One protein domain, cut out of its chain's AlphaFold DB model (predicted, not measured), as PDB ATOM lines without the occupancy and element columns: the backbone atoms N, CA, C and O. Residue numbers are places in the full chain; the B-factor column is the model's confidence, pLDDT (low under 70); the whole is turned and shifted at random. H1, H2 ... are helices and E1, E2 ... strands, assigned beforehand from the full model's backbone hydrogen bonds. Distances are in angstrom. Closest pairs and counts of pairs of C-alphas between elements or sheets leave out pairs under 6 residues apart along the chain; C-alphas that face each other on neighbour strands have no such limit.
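This is residues 124 to 212 of the 227 residues of an uncharacterized protein of bacterium (UniProt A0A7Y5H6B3). Picture a small body in which a two-stranded hairpin, E1 and E2, has one face covered by a helical hairpin, H1 and H2, and from which one long helix, H3, runs off as an arm at the end of the strand hairpin away from its turn. The last part of that arm, residues 203 to 212 of H3, sticks out free, and the arm makes much of the length. The printed part has 89 residues with three named helices and two named strands, in the order H1, H2, E1, E2, H3; the sheet has the order E1 - E2 and is antiparallel, and the class is mixed, helices and strands. The whole is only just compact, close to loose, with a radius of gyration of the C-alphas of 14.5 A, and its C-alphas span 45 by 29 by 19 A, an elongated outline.

Start at Arg 124 and look first at residues 126 to 127, a short stretch that pairs antiparallel with residues 171 to 172 of strand E1, residues 171 to 177. Next comes helix H1, residues 134 to 145, and after a tight link helix H2, residues 150 to 158. These two touch and form a helical hairpin: their closest C-alphas, those of Leu 142 and Ala 153, are 6.0 A apart. They run opposite ways at a steep tilt of 36 degrees, only just steep. Look from H1 to E1 and you find their closest C-alphas, those of Gly 138 and Val 174, 6.8 A apart. A tight link joins E1 to strand E2, residues 180 to 186, and the two are a hairpin of antiparallel neighbours, with 167 degrees between their directions. Across the pair, N 173 and O 184 are 2.8 A apart and N 182 and O 175 are 2.9 A apart, both within hydrogen-bond range. The C-alphas of Val 174 and Thr 183 face each other at 4.6 A. From H2 to E2 the closest C-alphas are those of Leu 156 and Phe 181, 6.2 A apart. Helix H3, residues 194 to 212, comes nearest to E2 where the C-alphas of Asn 186 and Pro 194, the closest of the two elements, are 6.2 A apart. H3 is apart from H1, from H2 and from E1. In H1, H2 and H3 each O i to N i+4 pair is within hydrogen-bond range.

Find C-alpha 134 at (194.270, 199.178, 270.293); from there H1 runs through residues 134 to 145, 15.7 A from first to last C-alpha. H2, residues 150 to 158, spans 12.5 A. Find C-alpha 171 at (202.768, 193.408, 271.724), where E1 begins; it runs 20.0 A to C-alpha 177. E2 runs back from residue 180 to residue 186 over 20.3 A. H3, residues 194 to 212, is the longest helix at 26.8 A and ends at C-alpha 212, at (196.926, 219.139, 250.560).

The two C-alphas farthest apart, those of Asp 178 and Glu 211, are 47.8 A from each other. Without residues 203 to 212, the body has 79 residues and spans 36 by 24 by 21 A. The link from H2 to E1, residues 159 to 170, is long; the link from E2 to H3, seven residues, is short. The printed part has no cut. In this predicted model the mean pLDDT of the printed part is 92.7, and no printed residue is under 70.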
ATOM      1  N   ARG A 124     199.844 186.830 279.179       89.69
ATOM      2  CA  ARG A 124     200.374 186.776 277.801       89.69
ATOM      3  C   ARG A 124     199.921 188.001 276.986       89.69
ATOM      4  O   ARG A 124     198.734 188.320 277.022       89.69
ATOM      5  N   PRO A 125     200.828 188.661 276.243       93.12
ATOM      6  CA  PRO A 125     200.450 189.800 275.428       93.12
ATOM      7  C   PRO A 125     199.681 189.352 274.188       93.12
ATOM      8  O   PRO A 125     199.877 188.246 273.675       93.12
ATOM      9  N   VAL A 126     198.873 190.261 273.656       95.06
ATOM     10  CA  VAL A 126     198.294 190.138 272.321       95.06
ATOM     11  C   VAL A 126     199.322 190.625 271.305       95.06
ATOM     12  O   VAL A 126     199.768 191.769 271.369       95.06
ATOM     13  N   VAL A 127     199.701 189.758 270.364       94.94
ATOM     14  CA  VAL A 127     200.532 190.147 269.215       94.94
ATOM     15  C   VAL A 127     199.630 190.801 268.173       94.94
ATOM     16  O   VAL A 127     198.702 190.159 267.678       94.94
ATOM     17  N   VAL A 128     199.912 192.058 267.840       96.25
ATOM     18  CA  VAL A 128     199.145 192.860 266.878       96.25
ATOM     19  C   VAL A 128     199.204 192.225 265.493       96.25
ATOM     20  O   VAL A 128     200.286 191.910 264.988       96.25
ATOM     21  N   LYS A 129     198.044 192.090 264.852       96.25
ATOM     22  CA  LYS A 129     197.890 191.653 263.462       96.25
ATOM     23  C   LYS A 129     197.447 192.812 262.574       96.25
ATOM     24  O   LYS A 129     197.058 193.880 263.040       96.25
ATOM     25  N   ALA A 130     197.500 192.595 261.261       93.75
ATOM     26  CA  ALA A 130     196.970 193.560 260.305       93.75
ATOM     27  C   ALA A 130     195.475 193.821 260.566       93.75
ATOM     28  O   ALA A 130     194.691 192.878 260.665       93.75
ATOM     29  N   GLY A 131     195.100 195.099 260.668       92.75
ATOM     30  CA  GLY A 131     193.726 195.534 260.938       92.75
ATOM     31  C   GLY A 131     193.329 195.566 262.418       92.75
ATOM     32  O   GLY A 131     192.226 196.015 262.726       92.75
ATOM     33  N   ASP A 132     194.196 195.133 263.338       96.38
ATOM     34  CA  ASP A 132     193.941 195.323 264.765       96.38
ATOM     35  C   ASP A 132     194.078 196.802 265.146       96.38
ATOM     36  O   ASP A 132     195.007 197.493 264.731       96.38
ATOM     37  N   THR A 133     193.169 197.269 266.000       96.25
ATOM     38  CA  THR A 133     193.282 198.564 266.676       96.25
ATOM     39  C   THR A 133     193.438 198.341 268.169       96.25
ATOM     40  O   THR A 133     192.964 197.342 268.720       96.25
ATOM     41  N   HIS A 134     194.078 199.286 268.852       96.50
ATOM     42  CA  HIS A 134     194.270 199.178 270.293       96.50
ATOM     43  C   HIS A 134     192.932 199.119 271.039       96.50
ATOM     44  O   HIS A 134     192.750 198.282 271.923       96.50
ATOM     45  N   HIS A 135     191.964 199.933 270.603       97.44
ATOM     46  CA  HIS A 135     190.597 199.891 271.109       97.44
ATOM     47  C   HIS A 135     189.975 198.502 270.947       97.44
ATOM     48  O   HIS A 135     189.453 197.951 271.910       97.44
ATOM     49  N   LYS A 136     190.052 197.901 269.750       97.38
ATOM     50  CA  LYS A 136     189.482 196.572 269.496       97.38
ATOM     51  C   LYS A 136     190.108 195.508 270.397       97.38
ATOM     52  O   LYS A 136     189.381 194.681 270.938       97.38
ATOM     53  N   ILE A 137     191.430 195.538 270.574       97.81
ATOM     54  CA  ILE A 137     192.143 194.603 271.455       97.81
ATOM     55  C   ILE A 137     191.646 194.741 272.900       97.81
ATOM     56  O   ILE A 137     191.296 193.742 273.525       97.81
ATOM     57  N   GLY A 138     191.578 195.970 273.421       97.50
ATOM     58  CA  GLY A 138     191.101 196.226 274.780       97.50
ATOM     59  C   GLY A 138     189.629 195.851 274.974       97.50
ATOM     60  O   GLY A 138     189.286 195.191 275.952       97.50
ATOM     61  N   TYR A 139     188.770 196.196 274.014       98.31
ATOM     62  CA  TYR A 139     187.344 195.874 274.037       98.31
ATOM     63  C   TYR A 139     187.094 194.366 274.021       98.31
ATOM     64  O   TYR A 139     186.320 193.857 274.833       98.31
ATOM     65  N   ASP A 140     187.771 193.638 273.129       98.00
ATOM     66  CA  ASP A 140     187.666 192.183 273.043       98.00
ATOM     67  C   ASP A 140     188.132 191.524 274.349       98.00
ATOM     68  O   ASP A 140     187.451 190.635 274.854       98.00
ATOM     69  N   PHE A 141     189.233 191.993 274.939       97.19
ATOM     70  CA  PHE A 141     189.707 191.500 276.233       97.19
ATOM     71  C   PHE A 141     188.683 191.733 277.356       97.19
ATOM     72  O   PHE A 141     188.319 190.800 278.076       97.19
ATOM     73  N   LEU A 142     188.177 192.961 277.497       97.69
ATOM     74  CA  LEU A 142     187.219 193.318 278.548       97.69
ATOM     75  C   LEU A 142     185.903 192.540 278.408       97.69
ATOM     76  O   LEU A 142     185.409 191.975 279.379       97.69
ATOM     77  N   THR A 143     185.349 192.458 277.201       98.12
ATOM     78  CA  THR A 143     184.025 191.854 276.990       98.12
ATOM     79  C   THR A 143     184.073 190.334 276.866       98.12
ATOM     80  O   THR A 143     183.259 189.644 277.476       98.12
ATOM     81  N   LYS A 144     185.030 189.778 276.111       97.25
ATOM     82  CA  LYS A 144     185.070 188.340 275.792       97.25
ATOM     83  C   LYS A 144     185.840 187.526 276.820       97.25
ATOM     84  O   LYS A 144     185.456 186.391 277.084       97.25
ATOM     85  N   GLU A 145     186.913 188.073 277.389       94.25
ATOM     86  CA  GLU A 145     187.730 187.346 278.372       94.25
ATOM     87  C   GLU A 145     187.346 187.669 279.816       94.25
ATOM     88  O   GLU A 145     187.398 186.790 280.676       94.25
ATOM     89  N   LYS A 146     186.971 188.922 280.102       95.19
ATOM     90  CA  LYS A 146     186.629 189.374 281.459       95.19
ATOM     91  C   LYS A 146     185.131 189.472 281.731       95.19
ATOM     92  O   LYS A 146     184.757 189.592 282.893       95.19
ATOM     93  N   GLY A 147     184.290 189.380 280.701       96.44
ATOM     94  CA  GLY A 147     182.834 189.439 280.848       96.44
ATOM     95  C   GLY A 147     182.315 190.803 281.313       96.44
ATOM     96  O   GLY A 147     181.238 190.874 281.898       96.44
ATOM     97  N   VAL A 148     183.082 191.874 281.094       97.69
ATOM     98  CA  VAL A 148     182.666 193.245 281.404       97.69
ATOM     99  C   VAL A 148     181.543 193.649 280.453       97.69
ATOM    100  O   VAL A 148     181.599 193.366 279.255       97.69
ATOM    101  N   ASP A 149     180.528 194.325 280.991       97.94
ATOM    102  CA  ASP A 149     179.428 194.869 280.197       97.94
ATOM    103  C   ASP A 149     179.953 195.786 279.064       97.94
ATOM    104  O   ASP A 149     180.848 196.600 279.308       97.94
ATOM    105  N   PRO A 150     179.404 195.704 277.835       98.12
ATOM    106  CA  PRO A 150     179.849 196.510 276.699       98.12
ATOM    107  C   PRO A 150     179.918 198.017 276.949       98.12
ATOM    108  O   PRO A 150     180.847 198.670 276.472       98.12
ATOM    109  N   LYS A 151     178.950 198.587 277.677       98.06
ATOM    110  CA  LYS A 151     178.942 200.019 277.983       98.06
ATOM    111  C   LYS A 151     180.080 200.346 278.942       98.06
ATOM    112  O   LYS A 151     180.847 201.265 278.670       98.06
ATOM    113  N   ARG A 152     180.238 199.555 280.008       97.75
ATOM    114  CA  ARG A 152     181.335 199.741 280.969       97.75
ATOM    115  C   ARG A 152     182.707 199.568 280.316       97.75
ATOM    116  O   ARG A 152     183.624 200.325 280.615       97.75
ATOM    117  N   ALA A 153     182.850 198.613 279.399       98.25
ATOM    118  CA  ALA A 153     184.090 198.398 278.662       98.25
ATOM    119  C   ALA A 153     184.496 199.635 277.844       98.25
ATOM    120  O   ALA A 153     185.661 200.022 277.874       98.25
ATOM    121  N   ASN A 154     183.543 200.286 277.168       97.88
ATOM    122  CA  ASN A 154     183.811 201.530 276.442       97.88
ATOM    123  C   ASN A 154     184.223 202.668 277.387       97.88
ATOM    124  O   ASN A 154     185.226 203.323 277.128       97.88
ATOM    125  N   GLU A 155     183.529 202.849 278.517       97.81
ATOM    126  CA  GLU A 155     183.898 203.865 279.518       97.81
ATOM    127  C   GLU A 155     185.340 203.675 280.028       97.81
ATOM    128  O   GLU A 155     186.097 204.636 280.153       97.81
ATOM    129  N   LEU A 156     185.747 202.429 280.293       97.56
ATOM    130  CA  LEU A 156     187.109 202.097 280.726       97.56
ATOM    131  C   LEU A 156     188.158 202.385 279.641       97.56
ATOM    132  O   LEU A 156     189.265 202.836 279.948       97.56
ATOM    133  N   LEU A 157     187.829 202.123 278.374       97.00
ATOM    134  CA  LEU A 157     188.715 202.386 277.238       97.00
ATOM    135  C   LEU A 157     188.882 203.884 276.980       97.00
ATOM    136  O   LEU A 157     190.002 204.323 276.735       97.00
ATOM    137  N   GLU A 158     187.808 204.666 277.088       95.56
ATOM    138  CA  GLU A 158     187.833 206.128 276.942       95.56
ATOM    139  C   GLU A 158     188.684 206.814 278.021       95.56
ATOM    140  O   GLU A 158     189.313 207.839 277.768       95.56
ATOM    141  N   GLN A 159     188.745 206.231 279.220       93.56
ATOM    142  CA  GLN A 159     189.582 206.715 280.322       93.56
ATOM    143  C   GLN A 159     191.056 206.302 280.197       93.56
ATOM    144  O   GLN A 159     191.892 206.734 280.993       93.56
ATOM    145  N   SER A 160     191.389 205.461 279.217       92.31
ATOM    146  CA  SER A 160     192.710 204.857 279.079       92.31
ATOM    147  C   SER A 160     193.526 205.482 277.957       92.31
ATOM    148  O   SER A 160     193.011 205.893 276.922       92.31
ATOM    149  N   PHE A 161     194.848 205.501 278.132       89.44
ATOM    150  CA  PHE A 161     195.751 205.925 277.068       89.44
ATOM    151  C   PHE A 161     195.905 204.812 276.026       89.44
ATOM    152  O   PHE A 161     196.629 203.834 276.234       89.44
ATOM    153  N   LEU A 162     195.226 204.970 274.892       93.44
ATOM    154  CA  LEU A 162     195.327 204.062 273.757       93.44
ATOM    155  C   LEU A 162     196.254 204.658 272.692       93.44
ATOM    156  O   LEU A 162     196.049 205.770 272.227       93.44
ATOM    157  N   ALA A 163     197.280 203.907 272.295       91.44
ATOM    158  CA  ALA A 163     198.039 204.187 271.078       91.44
ATOM    159  C   ALA A 163     197.127 204.277 269.836       91.44
ATOM    160  O   ALA A 163     196.352 203.351 269.582       91.44
ATOM    161  N   ASP A 164     197.290 205.361 269.073       86.31
ATOM    162  CA  ASP A 164     196.532 205.655 267.847       86.31
ATOM    163  C   ASP A 164     196.812 204.624 266.742       86.31
ATOM    164  O   ASP A 164     195.895 204.075 266.134       86.31
ATOM    165  N   ASP A 165     198.094 204.313 266.535       88.94
ATOM    166  CA  ASP A 165     198.565 203.414 265.487       88.94
ATOM    167  C   ASP A 165     199.322 202.223 266.082       88.94
ATOM    168  O   ASP A 165     200.226 202.381 266.912       88.94
ATOM    169  N   LEU A 166     199.000 201.018 265.605       93.44
ATOM    170  CA  LEU A 166     199.699 199.786 265.956       93.44
ATOM    171  C   LEU A 166     200.304 199.141 264.708       93.44
ATOM    172  O   LEU A 166     199.616 198.898 263.719       93.44
ATOM    173  N   LEU A 167     201.597 198.823 264.772       93.12
ATOM    174  CA  LEU A 167     202.268 198.057 263.728       93.12
ATOM    175  C   LEU A 167     202.093 196.551 264.000       93.12
ATOM    176  O   LEU A 167     202.308 196.123 265.141       93.12
ATOM    177  N   PRO A 168     201.758 195.724 262.987       94.00
ATOM    178  CA  PRO A 168     201.763 194.274 263.136       94.00
ATOM    179  C   PRO A 168     203.092 193.772 263.706       94.00
ATOM    180  O   PRO A 168     204.161 194.154 263.229       94.00
ATOM    181  N   GLY A 169     203.018 192.927 264.735       90.38
ATOM    182  CA  GLY A 169     204.182 192.447 265.484       90.38
ATOM    183  C   GLY A 169     204.475 193.189 266.794       90.38
ATOM    184  O   GLY A 169     205.220 192.662 267.624       90.38
ATOM    185  N   PHE A 170     203.860 194.354 267.042       93.06
ATOM    186  CA  PHE A 170     203.823 194.926 268.393       93.06
ATOM    187  C   PHE A 170     203.116 193.983 269.367       93.06
ATOM    188  O   PHE A 170     202.244 193.201 268.986       93.06
ATOM    189  N   ASN A 171     203.468 194.093 270.644       93.19
ATOM    190  CA  ASN A 171     202.768 193.408 271.724       93.19
ATOM    191  C   ASN A 171     201.929 194.411 272.508       93.19
ATOM    192  O   ASN A 171     202.450 195.432 272.960       93.19
ATOM    193  N   VAL A 172     200.664 194.074 272.737       95.56
ATOM    194  CA  VAL A 172     199.755 194.806 273.620       95.56
ATOM    195  C   VAL A 172     199.517 193.964 274.868       95.56
ATOM    196  O   VAL A 172     198.959 192.869 274.805       95.56
ATOM    197  N   TRP A 173     199.972 194.465 276.009       94.69
ATOM    198  CA  TRP A 173     199.699 193.882 277.317       94.69
ATOM    199  C   TRP A 173     198.453 194.538 277.881       94.69
ATOM    200  O   TRP A 173     198.416 195.756 278.008       94.69
ATOM    201  N   VAL A 174     197.469 193.729 278.254       94.75
ATOM    202  CA  VAL A 174     196.204 194.193 278.827       94.75
ATOM    203  C   VAL A 174     196.047 193.681 280.255       94.75
ATOM    204  O   VAL A 174     196.444 192.563 280.591       94.75
ATOM    205  N   TYR A 175     195.475 194.525 281.103       94.50
ATOM    206  CA  TYR A 175     195.228 194.275 282.511       94.50
ATOM    207  C   TYR A 175     193.811 194.718 282.863       94.50
ATOM    208  O   TYR A 175     193.367 195.785 282.447       94.50
ATOM    209  N   TYR A 176     193.117 193.898 283.648       94.12
ATOM    210  CA  TYR A 176     191.848 194.273 284.260       94.12
ATOM    211  C   TYR A 176     191.675 193.548 285.591       94.12
ATOM    212  O   TYR A 176     191.721 192.309 285.628       94.12
ATOM    213  N   ASN A 177     191.482 194.327 286.652       92.94
ATOM    214  CA  ASN A 177     191.108 193.871 287.987       92.94
ATOM    215  C   ASN A 177     190.446 195.026 288.754       92.94
ATOM    216  O   ASN A 177     190.826 196.173 288.531       92.94
ATOM    217  N   ASP A 178     189.512 194.721 289.656       91.19
ATOM    218  CA  ASP A 178     188.840 195.697 290.533       91.19
ATOM    219  C   ASP A 178     188.326 196.943 289.791       91.19
ATOM    220  O   ASP A 178     188.486 198.076 290.237       91.19
ATOM    221  N   ASP A 179     187.733 196.718 288.613       93.12
ATOM    222  CA  ASP A 179     187.203 197.754 287.720       93.12
ATOM    223  C   ASP A 179     188.233 198.792 287.228       93.12
ATOM    224  O   ASP A 179     187.892 199.883 286.775       93.12
ATOM    225  N   VAL A 180     189.513 198.422 287.259       93.12
ATOM    226  CA  VAL A 180     190.624 199.201 286.715       93.12
ATOM    227  C   VAL A 180     191.170 198.498 285.479       93.12
ATOM    228  O   VAL A 180     191.701 197.386 285.558       93.12
ATOM    229  N   PHE A 181     191.073 199.165 284.330       94.69
ATOM    230  CA  PHE A 181     191.685 198.726 283.079       94.69
ATOM    231  C   PHE A 181     193.034 199.418 282.865       94.69
ATOM    232  O   PHE A 181     193.207 200.601 283.151       94.69
ATOM    233  N   GLY A 182     194.005 198.663 282.362       92.88
ATOM    234  CA  GLY A 182     195.314 199.174 281.995       92.88
ATOM    235  C   GLY A 182     195.832 198.470 280.755       92.88
ATOM    236  O   GLY A 182     195.606 197.277 280.557       92.88
ATOM    237  N   THR A 183     196.561 199.206 279.927       94.38
ATOM    238  CA  THR A 183     197.168 198.656 278.721       94.38
ATOM    239  C   THR A 183     198.549 199.242 278.483       94.38
ATOM    240  O   THR A 183     198.850 200.364 278.898       94.38
ATOM    241  N   PHE A 184     199.412 198.465 277.841       93.44
ATOM    242  CA  PHE A 184     200.753 198.887 277.483       93.44
ATOM    243  C   PHE A 184     201.191 198.254 276.167       93.44
ATOM    244  O   PHE A 184     201.124 197.037 275.995       93.44
ATOM    245  N   VAL A 185     201.711 199.078 275.261       92.69
ATOM    246  CA  VAL A 185     202.209 198.642 273.953       92.69
ATOM    247  C   VAL A 185     203.729 198.629 273.969       92.69
ATOM    248  O   VAL A 185     204.358 199.610 274.358       92.69
ATOM    249  N   ASN A 186     204.336 197.535 273.512       88.94
ATOM    250  CA  ASN A 186     205.774 197.468 273.283       88.94
ATOM    251  C   ASN A 186     206.102 196.921 271.888       88.94
ATOM    252  O   ASN A 186     205.241 196.414 271.171       88.94
ATOM    253  N   GLN A 187     207.375 197.045 271.516       84.94
ATOM    254  CA  GLN A 187     207.897 196.720 270.189       84.94
ATOM    255  C   GLN A 187     207.670 195.266 269.745       84.94
ATOM    256  O   GLN A 187     207.642 195.006 268.550       84.94
ATOM    257  N   GLY A 188     207.497 194.312 270.660       84.25
ATOM    258  CA  GLY A 188     207.377 192.903 270.291       84.25
ATOM    259  C   GLY A 188     208.545 192.422 269.424       84.25
ATOM    260  O   GLY A 188     209.690 192.470 269.869       84.25
ATOM    261  N   ASN A 189     208.261 191.934 268.214       74.69
ATOM    262  CA  ASN A 189     209.255 191.354 267.299       74.69
ATOM    263  C   ASN A 189     209.668 192.265 266.126       74.69
ATOM    264  O   ASN A 189     210.491 191.863 265.303       74.69
ATOM    265  N   VAL A 190     209.110 193.471 266.020       81.19
ATOM    266  CA  VAL A 190     209.456 194.423 264.952       81.19
ATOM    267  C   VAL A 190     210.693 195.236 265.316       81.19
ATOM    268  O   VAL A 190     211.106 195.275 266.466       81.19
ATOM    269  N   ARG A 191     211.332 195.879 264.330       73.94
ATOM    270  CA  ARG A 191     212.605 196.610 264.518       73.94
ATOM    271  C   ARG A 191     212.450 198.054 265.006       73.94
ATOM    272  O   ARG A 191     213.441 198.680 265.363       73.94
ATOM    273  N   ILE A 192     211.228 198.572 264.999       78.44
ATOM    274  CA  ILE A 192     210.907 199.948 265.374       78.44
ATOM    275  C   ILE A 192     210.104 199.960 266.672       78.44
ATOM    276  O   ILE A 192     209.195 199.154 266.836       78.44
ATOM    277  N   SER A 193     210.413 200.869 267.595       82.62
ATOM    278  CA  SER A 193     209.616 201.024 268.820       82.62
ATOM    279  C   SER A 193     208.268 201.714 268.543       82.62
ATOM    280  O   SER A 193     208.178 202.516 267.608       82.62
ATOM    281  N   PRO A 194     207.230 201.501 269.376       86.94
ATOM    282  CA  PRO A 194     205.949 202.200 269.236       86.94
ATOM    283  C   PRO A 194     206.098 203.725 269.193       86.94
ATOM    284  O   PRO A 194     205.540 204.378 268.320       86.94
ATOM    285  N   ASN A 195     206.951 204.294 270.051       86.56
ATOM    286  CA  ASN A 195     207.206 205.736 270.079       86.56
ATOM    287  C   ASN A 195     207.836 206.258 268.781       86.56
ATOM    288  O   ASN A 195     207.466 207.330 268.296       86.56
ATOM    289  N   GLN A 196     208.799 205.527 268.213       85.31
ATOM    290  CA  GLN A 196     209.387 205.886 266.920       85.31
ATOM    291  C   GLN A 196     208.348 205.781 265.804       85.31
ATOM    292  O   GLN A 196     208.258 206.686 264.977       85.31
ATOM    293  N   PHE A 197     207.540 204.723 265.806       90.31
ATOM    294  CA  PHE A 197     206.490 204.525 264.815       90.31
ATOM    295  C   PHE A 197     205.458 205.659 264.848       90.31
ATOM    296  O   PHE A 197     205.239 206.300 263.823       90.31
ATOM    297  N   SER A 198     204.934 206.015 266.025       88.06
ATOM    298  CA  SER A 198     204.004 207.143 266.174       88.06
ATOM    299  C   SER A 198     204.599 208.466 265.683       88.06
ATOM    300  O   SER A 198     203.895 209.278 265.089       88.06
ATOM    301  N   ARG A 199     205.905 208.702 265.876       88.88
ATOM    302  CA  ARG A 199     206.577 209.899 265.338       88.88
ATOM    303  C   ARG A 199     206.631 209.900 263.812       88.88
ATOM    304  O   ARG A 199     206.410 210.951 263.215       88.88
ATOM    305  N   ILE A 200     206.917 208.755 263.188       91.19
ATOM    306  CA  ILE A 200     206.938 208.620 261.724       91.19
ATOM    307  C   ILE A 200     205.548 208.885 261.148       91.19
ATOM    308  O   ILE A 200     205.429 209.676 260.215       91.19
ATOM    309  N   ILE A 201     204.507 208.278 261.725       91.75
ATOM    310  CA  ILE A 201     203.130 208.463 261.258       91.75
ATOM    311  C   ILE A 201     202.687 209.918 261.416       91.75
ATOM    312  O   ILE A 201     202.239 210.516 260.442       91.75
ATOM    313  N   ARG A 202     202.909 210.534 262.585       90.81
ATOM    314  CA  ARG A 202     202.581 211.953 262.804       90.81
ATOM    315  C   ARG A 202     203.306 212.870 261.829       90.81
ATOM    316  O   ARG A 202     202.696 213.779 261.276       90.81
ATOM    317  N   LYS A 203     204.598 212.631 261.586       92.75
ATOM    318  CA  LYS A 203     205.362 213.398 260.597       92.75
ATOM    319  C   LYS A 203     204.751 213.258 259.203       92.75
ATOM    320  O   LYS A 203     204.551 214.271 258.543       92.75
ATOM    321  N   LYS A 204     204.431 212.031 258.790       92.75
ATOM    322  CA  LYS A 204     203.808 211.761 257.494       92.75
ATOM    323  C   LYS A 204     202.464 212.478 257.358       92.75
ATOM    324  O   LYS A 204     202.284 213.218 256.407       92.75
ATOM    325  N   GLN A 205     201.582 212.358 258.347       91.31
ATOM    326  CA  GLN A 205     200.284 213.041 258.358       91.31
ATOM    327  C   GLN A 205     200.423 214.567 258.258       91.31
ATOM    328  O   GLN A 205     199.657 215.215 257.550       91.31
ATOM    329  N   MET A 206     201.404 215.156 258.951       92.12
ATOM    330  CA  MET A 206     201.673 216.592 258.857       92.12
ATOM    331  C   MET A 206     202.179 217.007 257.475       92.12
ATOM    332  O   MET A 206     201.818 218.080 256.994       92.12
ATOM    333  N   ASP A 207     203.050 216.202 256.870       93.81
ATOM    334  CA  ASP A 207     203.598 216.480 255.546       93.81
ATOM    335  C   ASP A 207     202.492 216.320 254.473       93.81
ATOM    336  O   ASP A 207     202.297 217.246 253.685       93.81
ATOM    337  N   ASP A 208     201.653 215.280 254.557       92.75
ATOM    338  CA  ASP A 208     200.474 215.075 253.696       92.75
ATOM    339  C   ASP A 208     199.465 216.241 253.822       92.75
ATOM    340  O   ASP A 208     198.986 216.781 252.823       92.75
ATOM    341  N   ALA A 209     199.179 216.703 255.046       91.06
ATOM    342  CA  ALA A 209     198.281 217.840 255.282       91.06
ATOM    343  C   ALA A 209     198.836 219.163 254.721       91.06
ATOM    344  O   ALA A 209     198.084 220.004 254.226       91.06
ATOM    345  N   ARG A 210     200.159 219.363 254.779       91.75
ATOM    346  CA  ARG A 210     200.818 220.527 254.167       91.75
ATOM    347  C   ARG A 210     200.739 220.484 252.651       91.75
ATOM    348  O   ARG A 210     200.581 221.537 252.040       91.75
ATOM    349  N   GLU A 211     200.896 219.312 252.051       91.25
ATOM    350  CA  GLU A 211     200.768 219.137 250.606       91.25
ATOM    351  C   GLU A 211     199.338 219.410 250.143       91.25
ATOM    352  O   GLU A 211     199.156 220.222 249.235       91.25
ATOM    353  N   ALA A 212     198.335 218.853 250.829       89.81
ATOM    354  CA  ALA A 212     196.926 219.139 250.560       89.81
ATOM    355  C   ALA A 212     196.617 220.645 250.666       89.81
ATOM    356  O   ALA A 212     196.053 221.232 249.746       89.81
TER     357      ALA A 212